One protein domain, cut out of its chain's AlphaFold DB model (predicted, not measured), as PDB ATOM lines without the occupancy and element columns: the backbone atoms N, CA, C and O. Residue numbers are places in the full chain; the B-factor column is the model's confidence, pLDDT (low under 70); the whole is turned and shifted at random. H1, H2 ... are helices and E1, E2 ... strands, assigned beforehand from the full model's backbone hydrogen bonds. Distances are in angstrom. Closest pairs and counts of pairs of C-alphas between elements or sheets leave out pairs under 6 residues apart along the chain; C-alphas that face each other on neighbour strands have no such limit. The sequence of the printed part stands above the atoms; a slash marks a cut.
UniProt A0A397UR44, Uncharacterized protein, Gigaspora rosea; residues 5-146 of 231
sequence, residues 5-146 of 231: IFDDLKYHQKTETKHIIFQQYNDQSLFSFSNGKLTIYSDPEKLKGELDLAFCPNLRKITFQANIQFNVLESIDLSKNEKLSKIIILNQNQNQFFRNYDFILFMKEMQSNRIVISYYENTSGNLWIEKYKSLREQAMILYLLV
ATOM      1  N   ILE A   5    -119.786  66.034  14.448       73.81
ATOM      2  CA  ILE A   5    -120.688  67.156  14.771       73.81
ATOM      3  C   ILE A   5    -121.152  67.116  16.237       73.81
ATOM      4  O   ILE A   5    -121.510  68.145  16.810       73.81
ATOM      5  N   PHE A   6    -121.154  65.933  16.857       79.06
ATOM      6  CA  PHE A   6    -121.689  65.709  18.202       79.06
ATOM      7  C   PHE A   6    -120.638  65.274  19.216       79.06
ATOM      8  O   PHE A   6    -120.990  64.918  20.350       79.06
ATOM      9  N   ASP A   7    -119.363  65.269  18.842       77.50
ATOM     10  CA  ASP A   7    -118.293  64.882  19.759       77.50
ATOM     11  C   ASP A   7    -118.157  65.884  20.912       77.50
ATOM     12  O   ASP A   7    -117.933  65.478  22.053       77.50
ATOM     13  N   ASP A   8    -118.485  67.153  20.659       79.81
ATOM     14  CA  ASP A   8    -118.503  68.228  21.654       79.81
ATOM     15  C   ASP A   8    -119.651  68.117  22.680       79.81
ATOM     16  O   ASP A   8    -119.639  68.788  23.719       79.81
ATOM     17  N   LEU A   9    -120.665  67.273  22.433       81.94
ATOM     18  CA  LEU A   9    -121.759  67.070  23.384       81.94
ATOM     19  C   LEU A   9    -121.318  66.190  24.559       81.94
ATOM     20  O   LEU A   9    -120.882  65.045  24.402       81.94
ATOM     21  N   LYS A  10    -121.566  66.678  25.776       87.62
ATOM     22  CA  LYS A  10    -121.391  65.899  27.005       87.62
ATOM     23  C   LYS A  10    -122.408  64.756  27.063       87.62
ATOM     24  O   LYS A  10    -123.528  64.870  26.568       87.62
ATOM     25  N   TYR A  11    -122.049  63.669  27.750       88.19
ATOM     26  CA  TYR A  11    -122.897  62.474  27.872       88.19
ATOM     27  C   TYR A  11    -124.331  62.785  28.336       88.19
ATOM     28  O   TYR A  11    -125.287  62.324  27.717       88.19
ATOM     29  N   HIS A  12    -124.497  63.626  29.363       88.75
ATOM     30  CA  HIS A  12    -125.829  63.992  29.855       88.75
ATOM     31  C   HIS A  12    -126.673  64.688  28.771       88.75
ATOM     32  O   HIS A  12    -127.824  64.312  28.572       88.75
ATOM     33  N   GLN A  13    -126.080  65.598  27.985       87.31
ATOM     34  CA  GLN A  13    -126.759  66.290  26.881       87.31
ATOM     35  C   GLN A  13    -127.229  65.292  25.814       87.31
ATOM     36  O   GLN A  13    -128.374  65.352  25.365       87.31
ATOM     37  N   LYS A  14    -126.385  64.312  25.467       88.31
ATOM     38  CA  LYS A  14    -126.733  63.218  24.545       88.31
ATOM     39  C   LYS A  14    -127.922  62.396  25.062       88.31
ATOM     40  O   LYS A  14    -128.873  62.135  24.327       88.31
ATOM     41  N   THR A  15    -127.922  62.040  26.348       88.44
ATOM     42  CA  THR A  15    -129.002  61.240  26.956       88.44
ATOM     43  C   THR A  15    -130.309  62.004  27.171       88.44
ATOM     44  O   THR A  15    -131.385  61.405  27.100       88.44
ATOM     45  N   GLU A  16    -130.239  63.313  27.415       88.44
ATOM     46  CA  GLU A  16    -131.402  64.185  27.600       88.44
ATOM     47  C   GLU A  16    -132.022  64.634  26.275       88.44
ATOM     48  O   GLU A  16    -133.170  65.094  26.257       88.44
ATOM     49  N   THR A  17    -131.299  64.474  25.164       90.00
ATOM     50  CA  THR A  17    -131.779  64.832  23.831       90.00
ATOM     51  C   THR A  17    -132.981  63.980  23.446       90.00
ATOM     52  O   THR A  17    -132.890  62.780  23.185       90.00
ATOM     53  N   LYS A  18    -134.143  64.637  23.388       92.75
ATOM     54  CA  LYS A  18    -135.414  64.047  22.949       92.75
ATOM     55  C   LYS A  18    -135.826  64.544  21.569       92.75
ATOM     56  O   LYS A  18    -136.692  63.934  20.945       92.75
ATOM     57  N   HIS A  19    -135.245  65.636  21.082       93.25
ATOM     58  CA  HIS A  19    -135.605  66.239  19.803       93.25
ATOM     59  C   HIS A  19    -134.371  66.844  19.133       93.25
ATOM     60  O   HIS A  19    -133.693  67.626  19.781       93.25
ATOM     61  N   ILE A  20    -134.104  66.511  17.868       89.44
ATOM     62  CA  ILE A  20    -133.081  67.172  17.040       89.44
ATOM     63  C   ILE A  20    -133.737  68.130  16.037       89.44
ATOM     64  O   ILE A  20    -134.731  67.759  15.413       89.44
ATOM     65  N   ILE A  21    -133.209  69.342  15.873       88.06
ATOM     66  CA  ILE A  21    -133.672  70.339  14.901       88.06
ATOM     67  C   ILE A  21    -132.513  70.735  13.984       88.06
ATOM     68  O   ILE A  21    -131.600  71.400  14.441       88.06
ATOM     69  N   PHE A  22    -132.551  70.394  12.704       84.69
ATOM     70  CA  PHE A  22    -131.608  70.902  11.706       84.69
ATOM     71  C   PHE A  22    -132.079  72.273  11.215       84.69
ATOM     72  O   PHE A  22    -133.234  72.398  10.817       84.69
ATOM     73  N   GLN A  23    -131.217  73.288  11.264       80.19
ATOM     74  CA  GLN A  23    -131.488  74.667  10.838       80.19
ATOM     75  C   GLN A  23    -130.295  75.242  10.085       80.19
ATOM     76  O   GLN A  23    -129.186  75.127  10.569       80.19
ATOM     77  N   GLN A  24    -130.479  75.920   8.958       73.75
ATOM     78  CA  GLN A  24    -129.403  76.705   8.333       73.75
ATOM     79  C   GLN A  24    -129.015  77.908   9.223       73.75
ATOM     80  O   GLN A  24    -129.906  78.540   9.795       73.75
ATOM     81  N   TYR A  25    -127.721  78.242   9.333       67.38
ATOM     82  CA  TYR A  25    -127.243  79.373  10.148       67.38
ATOM     83  C   TYR A  25    -126.161  80.210   9.455       67.38
ATOM     84  O   TYR A  25    -125.393  79.687   8.654       67.38
ATOM     85  N   ASN A  26    -126.095  81.492   9.831       60.28
ATOM     86  CA  ASN A  26    -125.032  82.434   9.477       60.28
ATOM     87  C   ASN A  26    -124.187  82.727  10.734       60.28
ATOM     88  O   ASN A  26    -124.634  83.478  11.594       60.28
ATOM     89  N   ASP A  27    -123.019  82.084  10.841       55.16
ATOM     90  CA  ASP A  27    -121.920  82.291  11.809       55.16
ATOM     91  C   ASP A  27    -122.260  82.572  13.289       55.16
ATOM     92  O   ASP A  27    -122.327  83.723  13.708       55.16
ATOM     93  N   GLN A  28    -122.413  81.503  14.094       60.16
ATOM     94  CA  GLN A  28    -122.213  81.410  15.560       60.16
ATOM     95  C   GLN A  28    -122.794  80.093  16.115       60.16
ATOM     96  O   GLN A  28    -123.993  79.854  16.040       60.16
ATOM     97  N   SER A  29    -121.930  79.284  16.752       63.41
ATOM     98  CA  SER A  29    -122.179  77.941  17.325       63.41
ATOM     99  C   SER A  29    -122.773  76.911  16.346       63.41
ATOM    100  O   SER A  29    -123.744  77.176  15.658       63.41
ATOM    101  N   LEU A  30    -122.205  75.703  16.268       70.56
ATOM    102  CA  LEU A  30    -122.683  74.658  15.338       70.56
ATOM    103  C   LEU A  30    -123.936  73.930  15.840       70.56
ATOM    104  O   LEU A  30    -124.626  73.264  15.073       70.56
ATOM    105  N   PHE A  31    -124.252  74.047  17.126       77.75
ATOM    106  CA  PHE A  31    -125.465  73.498  17.715       77.75
ATOM    107  C   PHE A  31    -125.814  74.227  19.020       77.75
ATOM    108  O   PHE A  31    -124.963  74.853  19.649       77.75
ATOM    109  N   SER A  32    -127.065  74.113  19.459       80.50
ATOM    110  CA  SER A  32    -127.537  74.575  20.765       80.50
ATOM    111  C   SER A  32    -128.418  73.519  21.431       80.50
ATOM    112  O   SER A  32    -129.155  72.797  20.766       80.50
ATOM    113  N   PHE A  33    -128.357  73.412  22.761       82.25
ATOM    114  CA  PHE A  33    -129.235  72.527  23.527       82.25
ATOM    115  C   PHE A  33    -130.132  73.352  24.449       82.25
ATOM    116  O   PHE A  33    -129.642  74.050  25.333       82.25
ATOM    117  N   SER A  34    -131.448  73.279  24.253       80.88
ATOM    118  CA  SER A  34    -132.425  73.976  25.096       80.88
ATOM    119  C   SER A  34    -133.701  73.154  25.262       80.88
ATOM    120  O   SER A  34    -134.204  72.554  24.314       80.88
ATOM    121  N   ASN A  35    -134.246  73.111  26.482       80.25
ATOM    122  CA  ASN A  35    -135.517  72.441  26.788       80.25
ATOM    123  C   ASN A  35    -135.594  70.972  26.306       80.25
ATOM    124  O   ASN A  35    -136.628  70.526  25.804       80.25
ATOM    125  N   GLY A  36    -134.492  70.217  26.416       79.44
ATOM    126  CA  GLY A  36    -134.419  68.825  25.947       79.44
ATOM    127  C   GLY A  36    -134.382  68.665  24.420       79.44
ATOM    128  O   GLY A  36    -134.600  67.559  23.910       79.44
ATOM    129  N   LYS A  37    -134.147  69.762  23.688       84.06
ATOM    130  CA  LYS A  37    -134.023  69.815  22.231       84.06
ATOM    131  C   LYS A  37    -132.600  70.217  21.853       84.06
ATOM    132  O   LYS A  37    -132.084  71.207  22.364       84.06
ATOM    133  N   LEU A  38    -132.000  69.462  20.947       85.19
ATOM    134  CA  LEU A  38    -130.730  69.753  20.304       85.19
ATOM    135  C   LEU A  38    -131.008  70.398  18.944       85.19
ATOM    136  O   LEU A  38    -131.572  69.765  18.062       85.19
ATOM    137  N   THR A  39    -130.626  71.648  18.755       85.06
ATOM    138  CA  THR A  39    -130.670  72.329  17.461       85.06
ATOM    139  C   THR A  39    -129.288  72.251  16.837       85.06
ATOM    140  O   THR A  39    -128.325  72.624  17.485       85.06
ATOM    141  N   ILE A  40    -129.178  71.776  15.605       80.56
ATOM    142  CA  ILE A  40    -127.951  71.735  14.816       80.56
ATOM    143  C   ILE A  40    -128.056  72.820  13.762       80.56
ATOM    144  O   ILE A  40    -128.988  72.835  12.953       80.56
ATOM    145  N   TYR A  41    -127.072  73.699  13.773       78.38
ATOM    146  CA  TYR A  41    -126.890  74.731  12.782       78.38
ATOM    147  C   TYR A  41    -126.103  74.127  11.610       78.38
ATOM    148  O   TYR A  41    -124.919  73.826  11.696       78.38
ATOM    149  N   SER A  42    -126.834  73.837  10.543       67.69
ATOM    150  CA  SER A  42    -126.417  73.158   9.325       67.69
ATOM    151  C   SER A  42    -125.420  74.006   8.533       67.69
ATOM    152  O   SER A  42    -125.822  74.921   7.813       67.69
ATOM    153  N   ASP A  43    -124.150  73.617   8.602       69.25
ATOM    154  CA  ASP A  43    -123.171  73.786   7.526       69.25
ATOM    155  C   ASP A  43    -123.264  72.541   6.616       69.25
ATOM    156  O   ASP A  43    -123.001  71.434   7.106       69.25
ATOM    157  N   PRO A  44    -123.692  72.670   5.342       67.25
ATOM    158  CA  PRO A  44    -123.903  71.530   4.450       67.25
ATOM    159  C   PRO A  44    -122.695  70.594   4.383       67.25
ATOM    160  O   PRO A  44    -122.864  69.386   4.516       67.25
ATOM    161  N   GLU A  45    -121.476  71.131   4.284       71.38
ATOM    162  CA  GLU A  45    -120.249  70.329   4.168       71.38
ATOM    163  C   GLU A  45    -119.995  69.456   5.406       71.38
ATOM    164  O   GLU A  45    -119.452  68.357   5.299       71.38
ATOM    165  N   LYS A  46    -120.437  69.900   6.589       71.06
ATOM    166  CA  LYS A  46    -120.275  69.140   7.839       71.06
ATOM    167  C   LYS A  46    -121.319  68.048   8.012       71.06
ATOM    168  O   LYS A  46    -121.050  67.063   8.690       71.06
ATOM    169  N   LEU A  47    -122.491  68.195   7.392       74.25
ATOM    170  CA  LEU A  47    -123.557  67.187   7.391       74.25
ATOM    171  C   LEU A  47    -123.416  66.172   6.246       74.25
ATOM    172  O   LEU A  47    -124.334  65.391   6.014       74.25
ATOM    173  N   LYS A  48    -122.278  66.170   5.544       78.31
ATOM    174  CA  LYS A  48    -122.055  65.338   4.367       78.31
ATOM    175  C   LYS A  48    -122.029  63.835   4.668       78.31
ATOM    176  O   LYS A  48    -121.330  63.369   5.577       78.31
ATOM    177  N   GLY A  49    -122.730  63.074   3.828       82.12
ATOM    178  CA  GLY A  49    -122.778  61.612   3.866       82.12
ATOM    179  C   GLY A  49    -123.789  61.066   4.878       82.12
ATOM    180  O   GLY A  49    -124.888  61.599   5.021       82.12
ATOM    181  N   GLU A  50    -123.422  59.980   5.566       84.75
ATOM    182  CA  GLU A  50    -124.268  59.320   6.570       84.75
ATOM    183  C   GLU A  50    -124.140  59.942   7.973       84.75
ATOM    184  O   GLU A  50    -123.032  60.179   8.491       84.75
ATOM    185  N   LEU A  51    -125.301  60.138   8.605       86.69
ATOM    186  CA  LEU A  51    -125.473  60.596   9.978       86.69
ATOM    187  C   LEU A  51    -126.031  59.483  10.881       86.69
ATOM    188  O   LEU A  51    -127.230  59.210  10.880       86.69
ATOM    189  N   ASP A  52    -125.176  58.893  11.714       86.81
ATOM    190  CA  ASP A  52    -125.580  57.915  12.733       86.81
ATOM    191  C   ASP A  52    -126.071  58.618  14.011       86.81
ATOM    192  O   ASP A  52    -125.299  59.304  14.686       86.81
ATOM    193  N   LEU A  53    -127.351  58.437  14.366       88.69
ATOM    194  CA  LEU A  53    -127.976  59.035  15.553       88.69
ATOM    195  C   LEU A  53    -127.989  58.119  16.793       88.69
ATOM    196  O   LEU A  53    -128.669  58.429  17.784       88.69
ATOM    197  N   ALA A  54    -127.211  57.030  16.805       88.00
ATOM    198  CA  ALA A  54    -127.100  56.110  17.941       88.00
ATOM    199  C   ALA A  54    -126.634  56.778  19.246       88.00
ATOM    200  O   ALA A  54    -126.976  56.318  20.338       88.00
ATOM    201  N   PHE A  55    -125.901  57.891  19.157       85.06
ATOM    202  CA  PHE A  55    -125.428  58.642  20.322       85.06
ATOM    203  C   PHE A  55    -126.559  59.338  21.106       85.06
ATOM    204  O   PHE A  55    -126.347  59.688  22.264       85.06
ATOM    205  N   CYS A  56    -127.754  59.507  20.525       88.50
ATOM    206  CA  CYS A  56    -128.942  60.095  21.162       88.50
ATOM    207  C   CYS A  56    -130.027  59.026  21.431       88.50
ATOM    208  O   CYS A  56    -131.074  59.009  20.773       88.50
ATOM    209  N   PRO A  57    -129.853  58.131  22.421       86.88
ATOM    210  CA  PRO A  57    -130.708  56.946  22.588       86.88
ATOM    211  C   PRO A  57    -132.172  57.268  22.944       86.88
ATOM    212  O   PRO A  57    -133.069  56.456  22.723       86.88
ATOM    213  N   ASN A  58    -132.444  58.460  23.485       90.25
ATOM    214  CA  ASN A  58    -133.788  58.897  23.872       90.25
ATOM    215  C   ASN A  58    -134.473  59.797  22.838       90.25
ATOM    216  O   ASN A  58    -135.516  60.383  23.147       90.25
ATOM    217  N   LEU A  59    -133.926  59.889  21.623       92.31
ATOM    218  CA  LEU A  59    -134.495  60.688  20.548       92.31
ATOM    219  C   LEU A  59    -135.945  60.270  20.262       92.31
ATOM    220  O   LEU A  59    -136.232  59.111  19.965       92.31
ATOM    221  N   ARG A  60    -136.865  61.229  20.364       94.25
ATOM    222  CA  ARG A  60    -138.303  61.065  20.101       94.25
ATOM    223  C   ARG A  60    -138.752  61.772  18.833       94.25
ATOM    224  O   ARG A  60    -139.757  61.381  18.242       94.25
ATOM    225  N   LYS A  61    -138.037  62.824  18.436       94.31
ATOM    226  CA  LYS A  61    -138.437  63.704  17.342       94.31
ATOM    227  C   LYS A  61    -137.234  64.205  16.543       94.31
ATOM    228  O   LYS A  61    -136.202  64.511  17.128       94.31
ATOM    229  N   ILE A  62    -137.402  64.371  15.237       91.81
ATOM    230  CA  ILE A  62    -136.475  65.106  14.364       91.81
ATOM    231  C   ILE A  62    -137.250  66.239  13.685       91.81
ATOM    232  O   ILE A  62    -138.444  66.115  13.407       91.81
ATOM    233  N   THR A  63    -136.619  67.383  13.464       90.50
ATOM    234  CA  THR A  63    -137.185  68.491  12.695       90.50
ATOM    235  C   THR A  63    -136.157  69.028  11.723       90.50
ATOM    236  O   THR A  63    -135.048  69.340  12.124       90.50
ATOM    237  N   PHE A  64    -136.545  69.167  10.465       87.56
ATOM    238  CA  PHE A  64    -135.778  69.856   9.441       87.56
ATOM    239  C   PHE A  64    -136.410  71.225   9.215       87.56
ATOM    240  O   PHE A  64    -137.581  71.320   8.849       87.56
ATOM    241  N   GLN A  65    -135.661  72.285   9.482       80.81
ATOM    242  CA  GLN A  65    -136.099  73.676   9.438       80.81
ATOM    243  C   GLN A  65    -135.107  74.508   8.611       80.81
ATOM    244  O   GLN A  65    -133.922  74.211   8.601       80.81
ATOM    245  N   ALA A  66    -135.587  75.559   7.928       73.06
ATOM    246  CA  ALA A  66    -134.809  76.345   6.939       73.06
ATOM    247  C   ALA A  66    -134.308  75.498   5.748       73.06
ATOM    248  O   ALA A  66    -134.630  74.330   5.717       73.06
ATOM    249  N   ASN A  67    -133.609  76.036   4.745       72.56
ATOM    250  CA  ASN A  67    -133.307  75.306   3.497       72.56
ATOM    251  C   ASN A  67    -132.171  74.272   3.669       72.56
ATOM    252  O   ASN A  67    -131.030  74.522   3.282       72.56
ATOM    253  N   ILE A  68    -132.484  73.115   4.258       75.50
ATOM    254  CA  ILE A  68    -131.538  72.010   4.460       75.50
ATOM    255  C   ILE A  68    -131.274  71.308   3.128       75.50
ATOM    256  O   ILE A  68    -132.207  70.850   2.474       75.50
ATOM    257  N   GLN A  69    -129.999  71.176   2.766       74.94
ATOM    258  CA  GLN A  69    -129.555  70.525   1.536       74.94
ATOM    259  C   GLN A  69    -129.491  68.996   1.696       74.94
ATOM    260  O   GLN A  69    -128.472  68.432   2.098       74.94
ATOM    261  N   PHE A  70    -130.588  68.307   1.361       74.31
ATOM    262  CA  PHE A  70    -130.675  66.834   1.412       74.31
ATOM    263  C   PHE A  70    -129.800  66.119   0.373       74.31
ATOM    264  O   PHE A  70    -129.653  64.908   0.425       74.31
ATOM    265  N   ASN A  71    -129.237  66.841  -0.596       70.50
ATOM    266  CA  ASN A  71    -128.246  66.314  -1.537       70.50
ATOM    267  C   ASN A  71    -126.841  66.206  -0.922       70.50
ATOM    268  O   ASN A  71    -125.963  65.618  -1.539       70.50
ATOM    269  N   VAL A  72    -126.615  66.806   0.252       77.12
ATOM    270  CA  VAL A  72    -125.336  66.728   0.970       77.12
ATOM    271  C   VAL A  72    -125.448  65.782   2.163       77.12
ATOM    272  O   VAL A  72    -124.605  64.904   2.337       77.12
ATOM    273  N   LEU A  73    -126.523  65.904   2.947       80.00
ATOM    274  CA  LEU A  73    -126.898  64.896   3.936       80.00
ATOM    275  C   LEU A  73    -127.556  63.723   3.210       80.00
ATOM    276  O   LEU A  73    -128.762  63.745   3.001       80.00
ATOM    277  N   GLU A  74    -126.758  62.736   2.809       80.88
ATOM    278  CA  GLU A  74    -127.181  61.603   1.974       80.88
ATOM    279  C   GLU A  74    -128.023  60.591   2.755       80.88
ATOM    280  O   GLU A  74    -128.942  59.988   2.209       80.88
ATOM    281  N   SER A  75    -127.742  60.382   4.044       85.38
ATOM    282  CA  SER A  75    -128.518  59.425   4.834       85.38
ATOM    283  C   SER A  75    -128.497  59.669   6.338       85.38
ATOM    284  O   SER A  75    -127.604  60.324   6.877       85.38
ATOM    285  N   ILE A  76    -129.506  59.133   7.032       87.94
ATOM    286  CA  ILE A  76    -129.579  59.125   8.498       87.94
ATOM    287  C   ILE A  76    -129.886  57.711   8.990       87.94
ATOM    288  O   ILE A  76    -130.915  57.141   8.609       87.94
ATOM    289  N   ASP A  77    -129.051  57.183   9.888       88.69
ATOM    290  CA  ASP A  77    -129.337  55.946  10.613       88.69
ATOM    291  C   ASP A  77    -130.151  56.218  11.882       88.69
ATOM    292  O   ASP A  77    -129.713  56.875  12.830       88.69
ATOM    293  N   LEU A  78    -131.379  55.697  11.874       89.06
ATOM    294  CA  LEU A  78    -132.370  55.773  12.942       89.06
ATOM    295  C   LEU A  78    -132.551  54.430  13.662       89.06
ATOM    296  O   LEU A  78    -133.364  54.334  14.590       89.06
ATOM    297  N   SER A  79    -131.829  53.384  13.257       87.06
ATOM    298  CA  SER A  79    -132.011  51.996  13.697       87.06
ATOM    299  C   SER A  79    -131.879  51.810  15.210       87.06
ATOM    300  O   SER A  79    -132.492  50.907  15.792       87.06
ATOM    301  N   LYS A  80    -131.110  52.681  15.873       89.50
ATOM    302  CA  LYS A  80    -130.885  52.664  17.324       89.50
ATOM    303  C   LYS A  80    -131.835  53.578  18.105       89.50
ATOM    304  O   LYS A  80    -131.909  53.474  19.329       89.50
ATOM    305  N   ASN A  81    -132.612  54.441  17.447       90.69
ATOM    306  CA  ASN A  81    -133.526  55.376  18.113       90.69
ATOM    307  C   ASN A  81    -134.913  54.750  18.319       90.69
ATOM    308  O   ASN A  81    -135.919  55.099  17.691       90.69
ATOM    309  N   GLU A  82    -134.994  53.815  19.262       88.69
ATOM    310  CA  GLU A  82    -136.213  53.052  19.542       88.69
ATOM    311  C   GLU A  82    -137.364  53.881  20.120       88.69
ATOM    312  O   GLU A  82    -138.477  53.381  20.179       88.69
ATOM    313  N   LYS A  83    -137.180  55.156  20.465       91.00
ATOM    314  CA  LYS A  83    -138.276  56.035  20.919       91.00
ATOM    315  C   LYS A  83    -138.711  57.067  19.878       91.00
ATOM    316  O   LYS A  83    -139.635  57.834  20.149       91.00
ATOM    317  N   LEU A  84    -138.081  57.080  18.700       93.12
ATOM    318  CA  LEU A  84    -138.413  58.014  17.632       93.12
ATOM    319  C   LEU A  84    -139.828  57.747  17.114       93.12
ATOM    320  O   LEU A  84    -140.135  56.624  16.704       93.12
ATOM    321  N   SER A  85    -140.665  58.785  17.133       93.12
ATOM    322  CA  SER A  85    -142.070  58.715  16.721       93.12
ATOM    323  C   SER A  85    -142.484  59.796  15.726       93.12
ATOM    324  O   SER A  85    -143.526  59.655  15.091       93.12
ATOM    325  N   LYS A  86    -141.702  60.873  15.559       93.88
ATOM    326  CA  LYS A  86    -142.078  61.969  14.655       93.88
ATOM    327  C   LYS A  86    -140.884  62.565  13.915       93.88
ATOM    328  O   LYS A  86    -139.893  62.949  14.534       93.88
ATOM    329  N   ILE A  87    -141.023  62.721  12.604       92.25
ATOM    330  CA  ILE A  87    -140.151  63.548  11.766       92.25
ATOM    331  C   ILE A  87    -140.987  64.736  11.294       92.25
ATOM    332  O   ILE A  87    -142.121  64.565  10.853       92.25
ATOM    333  N   ILE A  88    -140.466  65.950  11.442       91.00
ATOM    334  CA  ILE A  88    -141.129  67.170  10.977       91.00
ATOM    335  C   ILE A  88    -140.285  67.824   9.896       91.00
ATOM    336  O   ILE A  88    -139.094  68.036  10.094       91.00
ATOM    337  N   ILE A  89    -140.915  68.186   8.788       88.12
ATOM    338  CA  ILE A  89    -140.296  68.894   7.675       88.12
ATOM    339  C   ILE A  89    -140.979  70.256   7.576       88.12
ATOM    340  O   ILE A  89    -142.147  70.357   7.208       88.12
ATOM    341  N   LEU A  90    -140.269  71.307   7.969       83.06
ATOM    342  CA  LEU A  90    -140.766  72.679   7.943       83.06
ATOM    343  C   LEU A  90    -140.291  73.411   6.684       83.06
ATOM    344  O   LEU A  90    -139.222  73.117   6.147       83.06
ATOM    345  N   ASN A  91    -141.043  74.440   6.291       73.06
ATOM    346  CA  ASN A  91    -140.714  75.379   5.213       73.06
ATOM    347  C   ASN A  91    -140.514  74.688   3.844       73.06
ATOM    348  O   ASN A  91    -141.108  73.652   3.553       73.06
ATOM    349  N   GLN A  92    -139.672  75.273   2.984       66.88
ATOM    350  CA  GLN A  92    -139.429  74.835   1.602       66.88
ATOM    351  C   GLN A  92    -138.720  73.469   1.491       66.88
ATOM    352  O   GLN A  92    -138.579  72.937   0.389       66.88
ATOM    353  N   ASN A  93    -138.331  72.860   2.618       70.50
ATOM    354  CA  ASN A  93    -137.685  71.549   2.661       70.50
ATOM    355  C   ASN A  93    -138.554  70.419   2.135       70.50
ATOM    356  O   ASN A  93    -138.000  69.406   1.732       70.50
ATOM    357  N   GLN A  94    -139.884  70.560   2.141       72.62
ATOM    358  CA  GLN A  94    -140.781  69.509   1.658       72.62
ATOM    359  C   GLN A  94    -140.369  69.043   0.256       72.62
ATOM    360  O   GLN A  94    -140.212  67.850   0.015       72.62
ATOM    361  N   ASN A  95    -140.144  69.988  -0.658       71.69
ATOM    362  CA  ASN A  95    -139.803  69.652  -2.034       71.69
ATOM    363  C   ASN A  95    -138.469  68.916  -2.123       71.69
ATOM    364  O   ASN A  95    -138.380  67.947  -2.864       71.69
ATOM    365  N   GLN A  96    -137.455  69.336  -1.365       71.00
ATOM    366  CA  GLN A  96    -136.160  68.657  -1.378       71.00
ATOM    367  C   GLN A  96    -136.231  67.292  -0.690       71.00
ATOM    368  O   GLN A  96    -135.707  66.329  -1.223       71.00
ATOM    369  N   PHE A  97    -136.940  67.171   0.430       75.62
ATOM    370  CA  PHE A  97    -137.083  65.915   1.161       75.62
ATOM    371  C   PHE A  97    -137.835  64.846   0.359       75.62
ATOM    372  O   PHE A  97    -137.440  63.690   0.359       75.62
ATOM    373  N   PHE A  98    -138.920  65.222  -0.330       73.38
ATOM    374  CA  PHE A  98    -139.756  64.267  -1.069       73.38
ATOM    375  C   PHE A  98    -139.350  64.077  -2.539       73.38
ATOM    376  O   PHE A  98    -139.739  63.073  -3.127       73.38
ATOM    377  N   ARG A  99    -138.622  65.020  -3.162       67.19
ATOM    378  CA  ARG A  99    -138.145  64.879  -4.556       67.19
ATOM    379  C   ARG A  99    -136.695  64.423  -4.668       67.19
ATOM    380  O   ARG A  99    -136.273  64.099  -5.774       67.19
ATOM    381  N   ASN A 100    -135.930  64.439  -3.579       66.31
ATOM    382  CA  ASN A 100    -134.580  63.903  -3.597       66.31
ATOM    383  C   ASN A 100    -134.636  62.377  -3.478       66.31
ATOM    384  O   ASN A 100    -134.969  61.846  -2.421       66.31
ATOM    385  N   TYR A 101    -134.321  61.693  -4.574       61.06
ATOM    386  CA  TYR A 101    -134.296  60.232  -4.632       61.06
ATOM    387  C   TYR A 101    -133.067  59.624  -3.942       61.06
ATOM    388  O   TYR A 101    -133.070  58.424  -3.679       61.06
ATOM    389  N   ASP A 102    -132.060  60.440  -3.620       70.88
ATOM    390  CA  ASP A 102    -130.774  59.974  -3.095       70.88
ATOM    391  C   ASP A 102    -130.692  60.050  -1.560       70.88
ATOM    392  O   ASP A 102    -129.763  59.506  -0.969       70.88
ATOM    393  N   PHE A 103    -131.664  60.693  -0.897       78.94
ATOM    394  CA  PHE A 103    -131.710  60.752   0.565       78.94
ATOM    395  C   PHE A 103    -132.306  59.476   1.170       78.94
ATOM    396  O   PHE A 103    -133.448  59.114   0.881       78.94
ATOM    397  N   ILE A 104    -131.566  58.829   2.073       82.50
ATOM    398  CA  ILE A 104    -131.943  57.540   2.660       82.50
ATOM    399  C   ILE A 104    -132.176  57.643   4.173       82.50
ATOM    400  O   ILE A 104    -131.346  58.136   4.936       82.50
ATOM    401  N   LEU A 105    -133.295  57.081   4.635       86.31
ATOM    402  CA  LEU A 105    -133.518  56.790   6.051       86.31
ATOM    403  C   LEU A 105    -133.250  55.305   6.317       86.31
ATOM    404  O   LEU A 105    -134.017  54.450   5.867       86.31
ATOM    405  N   PHE A 106    -132.197  55.001   7.079       86.81
ATOM    406  CA  PHE A 106    -131.928  53.644   7.556       86.81
ATOM    407  C   PHE A 106    -132.677  53.395   8.859       86.81
ATOM    408  O   PHE A 106    -132.561  54.146   9.827       86.81
ATOM    409  N   MET A 107    -133.491  52.345   8.889       85.88
ATOM    410  CA  MET A 107    -134.332  52.058  10.047       85.88
ATOM    411  C   MET A 107    -134.779  50.601  10.098       85.88
ATOM    412  O   MET A 107    -134.793  49.898   9.093       85.88
ATOM    413  N   LYS A 108    -135.207  50.148  11.277       84.62
ATOM    414  CA  LYS A 108    -135.860  48.844  11.444       84.62
ATOM    415  C   LYS A 108    -137.282  48.879  10.875       84.62
ATOM    416  O   LYS A 108    -137.986  49.884  11.005       84.62
ATOM    417  N   GLU A 109    -137.751  47.748  10.348       78.62
ATOM    418  CA  GLU A 109    -139.126  47.576   9.840       78.62
ATOM    419  C   GLU A 109    -140.188  48.064  10.844       78.62
ATOM    420  O   GLU A 109    -141.064  48.853  10.490       78.62
ATOM    421  N   MET A 110    -140.064  47.699  12.125       79.88
ATOM    422  CA  MET A 110    -141.005  48.104  13.180       79.88
ATOM    423  C   MET A 110    -141.087  49.626  13.387       79.88
ATOM    424  O   MET A 110    -142.127  50.149  13.796       79.88
ATOM    425  N   GLN A 111    -140.012  50.364  13.094       84.12
ATOM    426  CA  GLN A 111    -139.985  51.821  13.223       84.12
ATOM    427  C   GLN A 111    -140.774  52.512  12.096       84.12
ATOM    428  O   GLN A 111    -141.331  53.588  12.318       84.12
ATOM    429  N   SER A 112    -140.875  51.892  10.915       81.44
ATOM    430  CA  SER A 112    -141.581  52.458   9.751       81.44
ATOM    431  C   SER A 112    -143.088  52.619   9.981       81.44
ATOM    432  O   SER A 112    -143.692  53.582   9.513       81.44
ATOM    433  N   ASN A 113    -143.693  51.720  10.765       80.62
ATOM    434  CA  ASN A 113    -145.133  51.730  11.036       80.62
ATOM    435  C   ASN A 113    -145.548  52.807  12.047       80.62
ATOM    436  O   ASN A 113    -146.705  53.213  12.083       80.62
ATOM    437  N   ARG A 114    -144.625  53.244  12.909       85.44
ATOM    438  CA  ARG A 114    -144.939  54.131  14.041       85.44
ATOM    439  C   ARG A 114    -144.489  55.572  13.836       85.44
ATOM    440  O   ARG A 114    -144.994  56.461  14.515       85.44
ATOM    441  N   ILE A 115    -143.482  55.800  12.990       90.88
ATOM    442  CA  ILE A 115    -142.959  57.146  12.770       90.88
ATOM    443  C   ILE A 115    -143.939  57.893  11.876       90.88
ATOM    444  O   ILE A 115    -144.267  57.445  10.781       90.88
ATOM    445  N   VAL A 116    -144.400  59.044  12.352       91.31
ATOM    446  CA  VAL A 116    -145.246  59.958  11.585       91.31
ATOM    447  C   VAL A 116    -144.376  61.047  10.979       91.31
ATOM    448  O   VAL A 116    -143.588  61.682  11.686       91.31
ATOM    449  N   ILE A 117    -144.553  61.302   9.687       89.81
ATOM    450  CA  ILE A 117    -143.972  62.464   9.018       89.81
ATOM    451  C   ILE A 117    -145.019  63.564   8.968       89.81
ATOM    452  O   ILE A 117    -146.101  63.357   8.425       89.81
ATOM    453  N   SER A 118    -144.683  64.725   9.526       90.25
ATOM    454  CA  SER A 118    -145.483  65.951   9.471       90.25
ATOM    455  C   SER A 118    -144.769  66.981   8.599       90.25
ATOM    456  O   SER A 118    -143.561  67.179   8.731       90.25
ATOM    457  N   TYR A 119    -145.500  67.593   7.674       87.44
ATOM    458  CA  TYR A 119    -144.977  68.571   6.724       87.44
ATOM    459  C   TYR A 119    -146.050  69.601   6.375       87.44
ATOM    460  O   TYR A 119    -147.238  69.349   6.562       87.44
ATOM    461  N   TYR A 120    -145.640  70.760   5.870       80.94
ATOM    462  CA  TYR A 120    -146.563  71.802   5.425       80.94
ATOM    463  C   TYR A 120    -146.584  71.856   3.910       80.94
ATOM    464  O   TYR A 120    -145.541  72.068   3.304       80.94
ATOM    465  N   GLU A 121    -147.766  71.710   3.321       75.00
ATOM    466  CA  GLU A 121    -147.968  71.816   1.879       75.00
ATOM    467  C   GLU A 121    -148.538  73.194   1.537       75.00
ATOM    468  O   GLU A 121    -149.525  73.631   2.136       75.00
ATOM    469  N   ASN A 122    -147.894  73.888   0.593       70.62
ATOM    470  CA  ASN A 122    -148.410  75.147   0.069       70.62
ATOM    471  C   ASN A 122    -149.586  74.844  -0.859       70.62
ATOM    472  O   ASN A 122    -149.433  74.150  -1.865       70.62
ATOM    473  N   THR A 123    -150.753  75.372  -0.525       68.75
ATOM    474  CA  THR A 123    -151.920  75.326  -1.405       68.75
ATOM    475  C   THR A 123    -151.960  76.556  -2.306       68.75
ATOM    476  O   THR A 123    -151.255  77.538  -2.079       68.75
ATOM    477  N   SER A 124    -152.770  76.511  -3.363       60.28
ATOM    478  CA  SER A 124    -152.950  77.624  -4.297       60.28
ATOM    479  C   SER A 124    -153.388  78.896  -3.547       60.28
ATOM    480  O   SER A 124    -154.566  79.050  -3.247       60.28
ATOM    481  N   GLY A 125    -152.444  79.790  -3.217       60.34
ATOM    482  CA  GLY A 125    -152.726  81.053  -2.518       60.34
ATOM    483  C   GLY A 125    -151.930  81.357  -1.239       60.34
ATOM    484  O   GLY A 125    -152.444  82.088  -0.399       60.34
ATOM    485  N   ASN A 126    -150.699  80.850  -1.065       64.88
ATOM    486  CA  ASN A 126    -149.829  81.117   0.105       64.88
ATOM    487  C   ASN A 126    -150.367  80.604   1.455       64.88
ATOM    488  O   ASN A 126    -149.870  80.992   2.515       64.88
ATOM    489  N   LEU A 127    -151.361  79.716   1.433       70.12
ATOM    490  CA  LEU A 127    -151.871  79.051   2.625       70.12
ATOM    491  C   LEU A 127    -151.137  77.717   2.807       70.12
ATOM    492  O   LEU A 127    -151.212  76.828   1.956       70.12
ATOM    493  N   TRP A 128    -150.452  77.576   3.939       71.44
ATOM    494  CA  TRP A 128    -149.759  76.349   4.323       71.44
ATOM    495  C   TRP A 128    -150.672  75.470   5.172       71.44
ATOM    496  O   TRP A 128    -151.120  75.886   6.239       71.44
ATOM    497  N   ILE A 129    -150.926  74.243   4.719       77.25
ATOM    498  CA  ILE A 129    -151.727  73.266   5.463       77.25
ATOM    499  C   ILE A 129    -150.795  72.207   6.048       77.25
ATOM    500  O   ILE A 129    -150.009  71.603   5.317       77.25
ATOM    501  N   GLU A 130    -150.895  71.961   7.359       81.81
ATOM    502  CA  GLU A 130    -150.187  70.842   7.988       81.81
ATOM    503  C   GLU A 130    -150.776  69.515   7.492       81.81
ATOM    504  O   GLU A 130    -151.979  69.254   7.584       81.81
ATOM    505  N   LYS A 131    -149.903  68.659   6.976       84.19
ATOM    506  CA  LYS A 131    -150.184  67.286   6.581       84.19
ATOM    507  C   LYS A 131    -149.398  66.345   7.477       84.19
ATOM    508  O   LYS A 131    -148.291  66.653   7.917       84.19
ATOM    509  N   TYR A 132    -149.957  65.167   7.713       87.19
ATOM    510  CA  TYR A 132    -149.274  64.083   8.402       87.19
ATOM    511  C   TYR A 132    -149.632  62.749   7.753       87.19
ATOM    512  O   TYR A 132    -150.783  62.532   7.379       87.19
ATOM    513  N   LYS A 133    -148.645  61.860   7.620       85.25
ATOM    514  CA  LYS A 133    -148.857  60.449   7.259       85.25
ATOM    515  C   LYS A 133    -147.862  59.568   7.995       85.25
ATOM    516  O   LYS A 133    -146.799  60.050   8.409       85.25
ATOM    517  N   SER A 134    -148.185  58.287   8.147       84.75
ATOM    518  CA  SER A 134    -147.185  57.325   8.610       84.75
ATOM    519  C   SER A 134    -146.048  57.233   7.588       84.75
ATOM    520  O   SER A 134    -146.249  57.453   6.395       84.75
ATOM    521  N   LEU A 135    -144.831  56.942   8.045       82.50
ATOM    522  CA  LEU A 135    -143.660  56.869   7.172       82.50
ATOM    523  C   LEU A 135    -143.830  55.793   6.083       82.50
ATOM    524  O   LEU A 135    -143.398  55.991   4.956       82.50
ATOM    525  N   ARG A 136    -144.534  54.700   6.399       78.56
ATOM    526  CA  ARG A 136    -144.887  53.626   5.457       78.56
ATOM    527  C   ARG A 136    -145.884  54.042   4.369       78.56
ATOM    528  O   ARG A 136    -145.889  53.448   3.298       78.56
ATOM    529  N   GLU A 137    -146.734  55.031   4.631       76.81
ATOM    530  CA  GLU A 137    -147.700  55.567   3.656       76.81
ATOM    531  C   GLU A 137    -147.085  56.611   2.711       76.81
ATOM    532  O   GLU A 137    -147.768  57.125   1.819       76.81
ATOM    533  N   GLN A 138    -145.821  56.976   2.921       72.31
ATOM    534  CA  GLN A 138    -145.119  57.934   2.079       72.31
ATOM    535  C   GLN A 138    -144.511  57.225   0.869       72.31
ATOM    536  O   GLN A 138    -143.966  56.130   0.983       72.31
ATOM    537  N   ALA A 139    -144.556  57.881  -0.290       62.31
ATOM    538  CA  ALA A 139    -143.873  57.423  -1.496       62.31
ATOM    539  C   ALA A 139    -142.364  57.731  -1.402       62.31
ATOM    540  O   ALA A 139    -141.852  58.572  -2.134       62.31
ATOM    541  N   MET A 140    -141.672  57.100  -0.452       66.19
ATOM    542  CA  MET A 140    -140.228  57.228  -0.246       66.19
ATOM    543  C   MET A 140    -139.552  55.864  -0.294       66.19
ATOM    544  O   MET A 140    -140.140  54.853   0.092       66.19
ATOM    545  N   ILE A 141    -138.296  55.842  -0.739       58.56
ATOM    546  CA  ILE A 141    -137.471  54.637  -0.705       58.56
ATOM    547  C   ILE A 141    -137.008  54.428   0.740       58.56
ATOM    548  O   ILE A 141    -136.208  55.193   1.274       58.56
ATOM    549  N   LEU A 142    -137.549  53.399   1.390       62.31
ATOM    550  CA  LEU A 142    -137.182  53.009   2.749       62.31
ATOM    551  C   LEU A 142    -136.255  51.797   2.701       62.31
ATOM    552  O   LEU A 142    -136.647  50.736   2.214       62.31
ATOM    553  N   TYR A 143    -135.055  51.930   3.262       61.31
ATOM    554  CA  TYR A 143    -134.143  50.805   3.448       61.31
ATOM    555  C   TYR A 143    -134.373  50.207   4.834       61.31
ATOM    556  O   TYR A 143    -133.878  50.698   5.851       61.31
ATOM    557  N   LEU A 144    -135.196  49.158   4.868       66.31
ATOM    558  CA  LEU A 144    -135.560  48.469   6.098       66.31
ATOM    559  C   LEU A 144    -134.492  47.438   6.462       66.31
ATOM    560  O   LEU A 144    -134.252  46.482   5.726       66.31
ATOM    561  N   LEU A 145    -133.889  47.607   7.636       62.66
ATOM    562  CA  LEU A 145    -133.023  46.597   8.229       62.66
ATOM    563  C   LEU A 145    -133.882  45.399   8.643       62.66
ATOM    564  O   LEU A 145    -134.777  45.521   9.488       62.66
ATOM    565  N   VAL A 146    -133.608  44.241   8.042       61.78
ATOM    566  CA  VAL A 146    -134.181  42.963   8.473       61.78
ATOM    567  C   VAL A 146    -133.578  42.630   9.832       61.78
ATOM    568  O   VAL A 146    -132.368  42.477   9.958       61.78
TER     569      VAL A 146
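What this domain is: This is residues 5 to 146 of the 231 residues of an uncharacterized protein of Gigaspora rosea (UniProt A0A397UR44). The chain is wound in stacked turns, a short solenoid: one side of the coil is a twisted sheet of seven strands, another side a smaller sheet of four, and from E3 to E9 the chain passes back and forth between them. H1 lies at one end of the coil and the hairpin of E9 and E10 at the other. The 142 printed residues hold four short named helices and eleven named strands, in the order H1 E1 E2 E3 H2 E4 E5 E6 E7 H3 E8 H4 E9 E10 E11, and the class is mixed, helices and strands. The large sheet, E2 E3 E1 E5 E7 E9 E10, is mixed; the small one, E4 E6 E8 E11, is all parallel. The whole is compact, with a radius of gyration of the C-alphas of 14.7 A and spans of 45 by 40 by 27 A.

How they stand to each other: H1, residues 11 to 16, only grazes the large sheet, with its residues 13 to 16. E1, residues 19 to 24, is parallel to E3, residues 37 to 42, with N 21 and O 38 2.8 A apart, within hydrogen-bond range. E2, residues 31 to 34, forms a hairpin with E3, with N 32 and O 39 at 2.8 A. H2, residues 44 to 47, only grazes the small sheet. E4, residues 49 to 52, is parallel to E6, residues 73 to 77, with N 51 and O 75 at 2.9 A. E5, residues 61 to 65, is parallel to E1, with N 22 and O 63 at 2.8 A, and apart from E6. E7, residues 86 to 89, is parallel to E5 at 2 degrees, with N 64 and O 88 at 2.8 A. H3, residues 93 to 99, is on the large sheet at a height of 8.5 A; its closest C-alpha pair with E9, residues 116 to 123, is Gln 94 and Tyr 119, 6.6 A. E8, residues 104 to 108, is parallel to E6, with N 76 and O 104 at 3.0 A. H4, residues 109 to 112, is on the small sheet, only just over E11, residues 142 to 145, with 3 of its C-alphas falling on it; the closest C-alphas are Glu 109 and Leu 144, 5.2 A. E9 is parallel to E7, with N 87 and O 116 at 2.9 A, and forms a hairpin with E10, residues 127 to 134, with N 119 and O 131 at 3.0 A. E11 is parallel to E8, with N 145 and O 107 at 2.9 A. Every O i to N i+4 pair is within range in H1 and H3; H2 and H4 are too short for one.

Where its parts are: H1 begins at C-alpha 11, (-122.897, 62.474, 27.872). The longest strands are E10, 23.0 A, and E9, 21.2 A; E1 measures 16.7 A and E3 15.3 A. E11 ends at C-alpha 145, (-133.023, 46.597, 8.229).

The domain as a whole: The two C-alphas farthest apart, those of Tyr 11 and Ser 124, are 46.6 A apart. The printed part has no cut and no long link. Its mean pLDDT is 79.6; 24 residues are under 70, among them 25 to 29, 123 to 126 and 139 to 146.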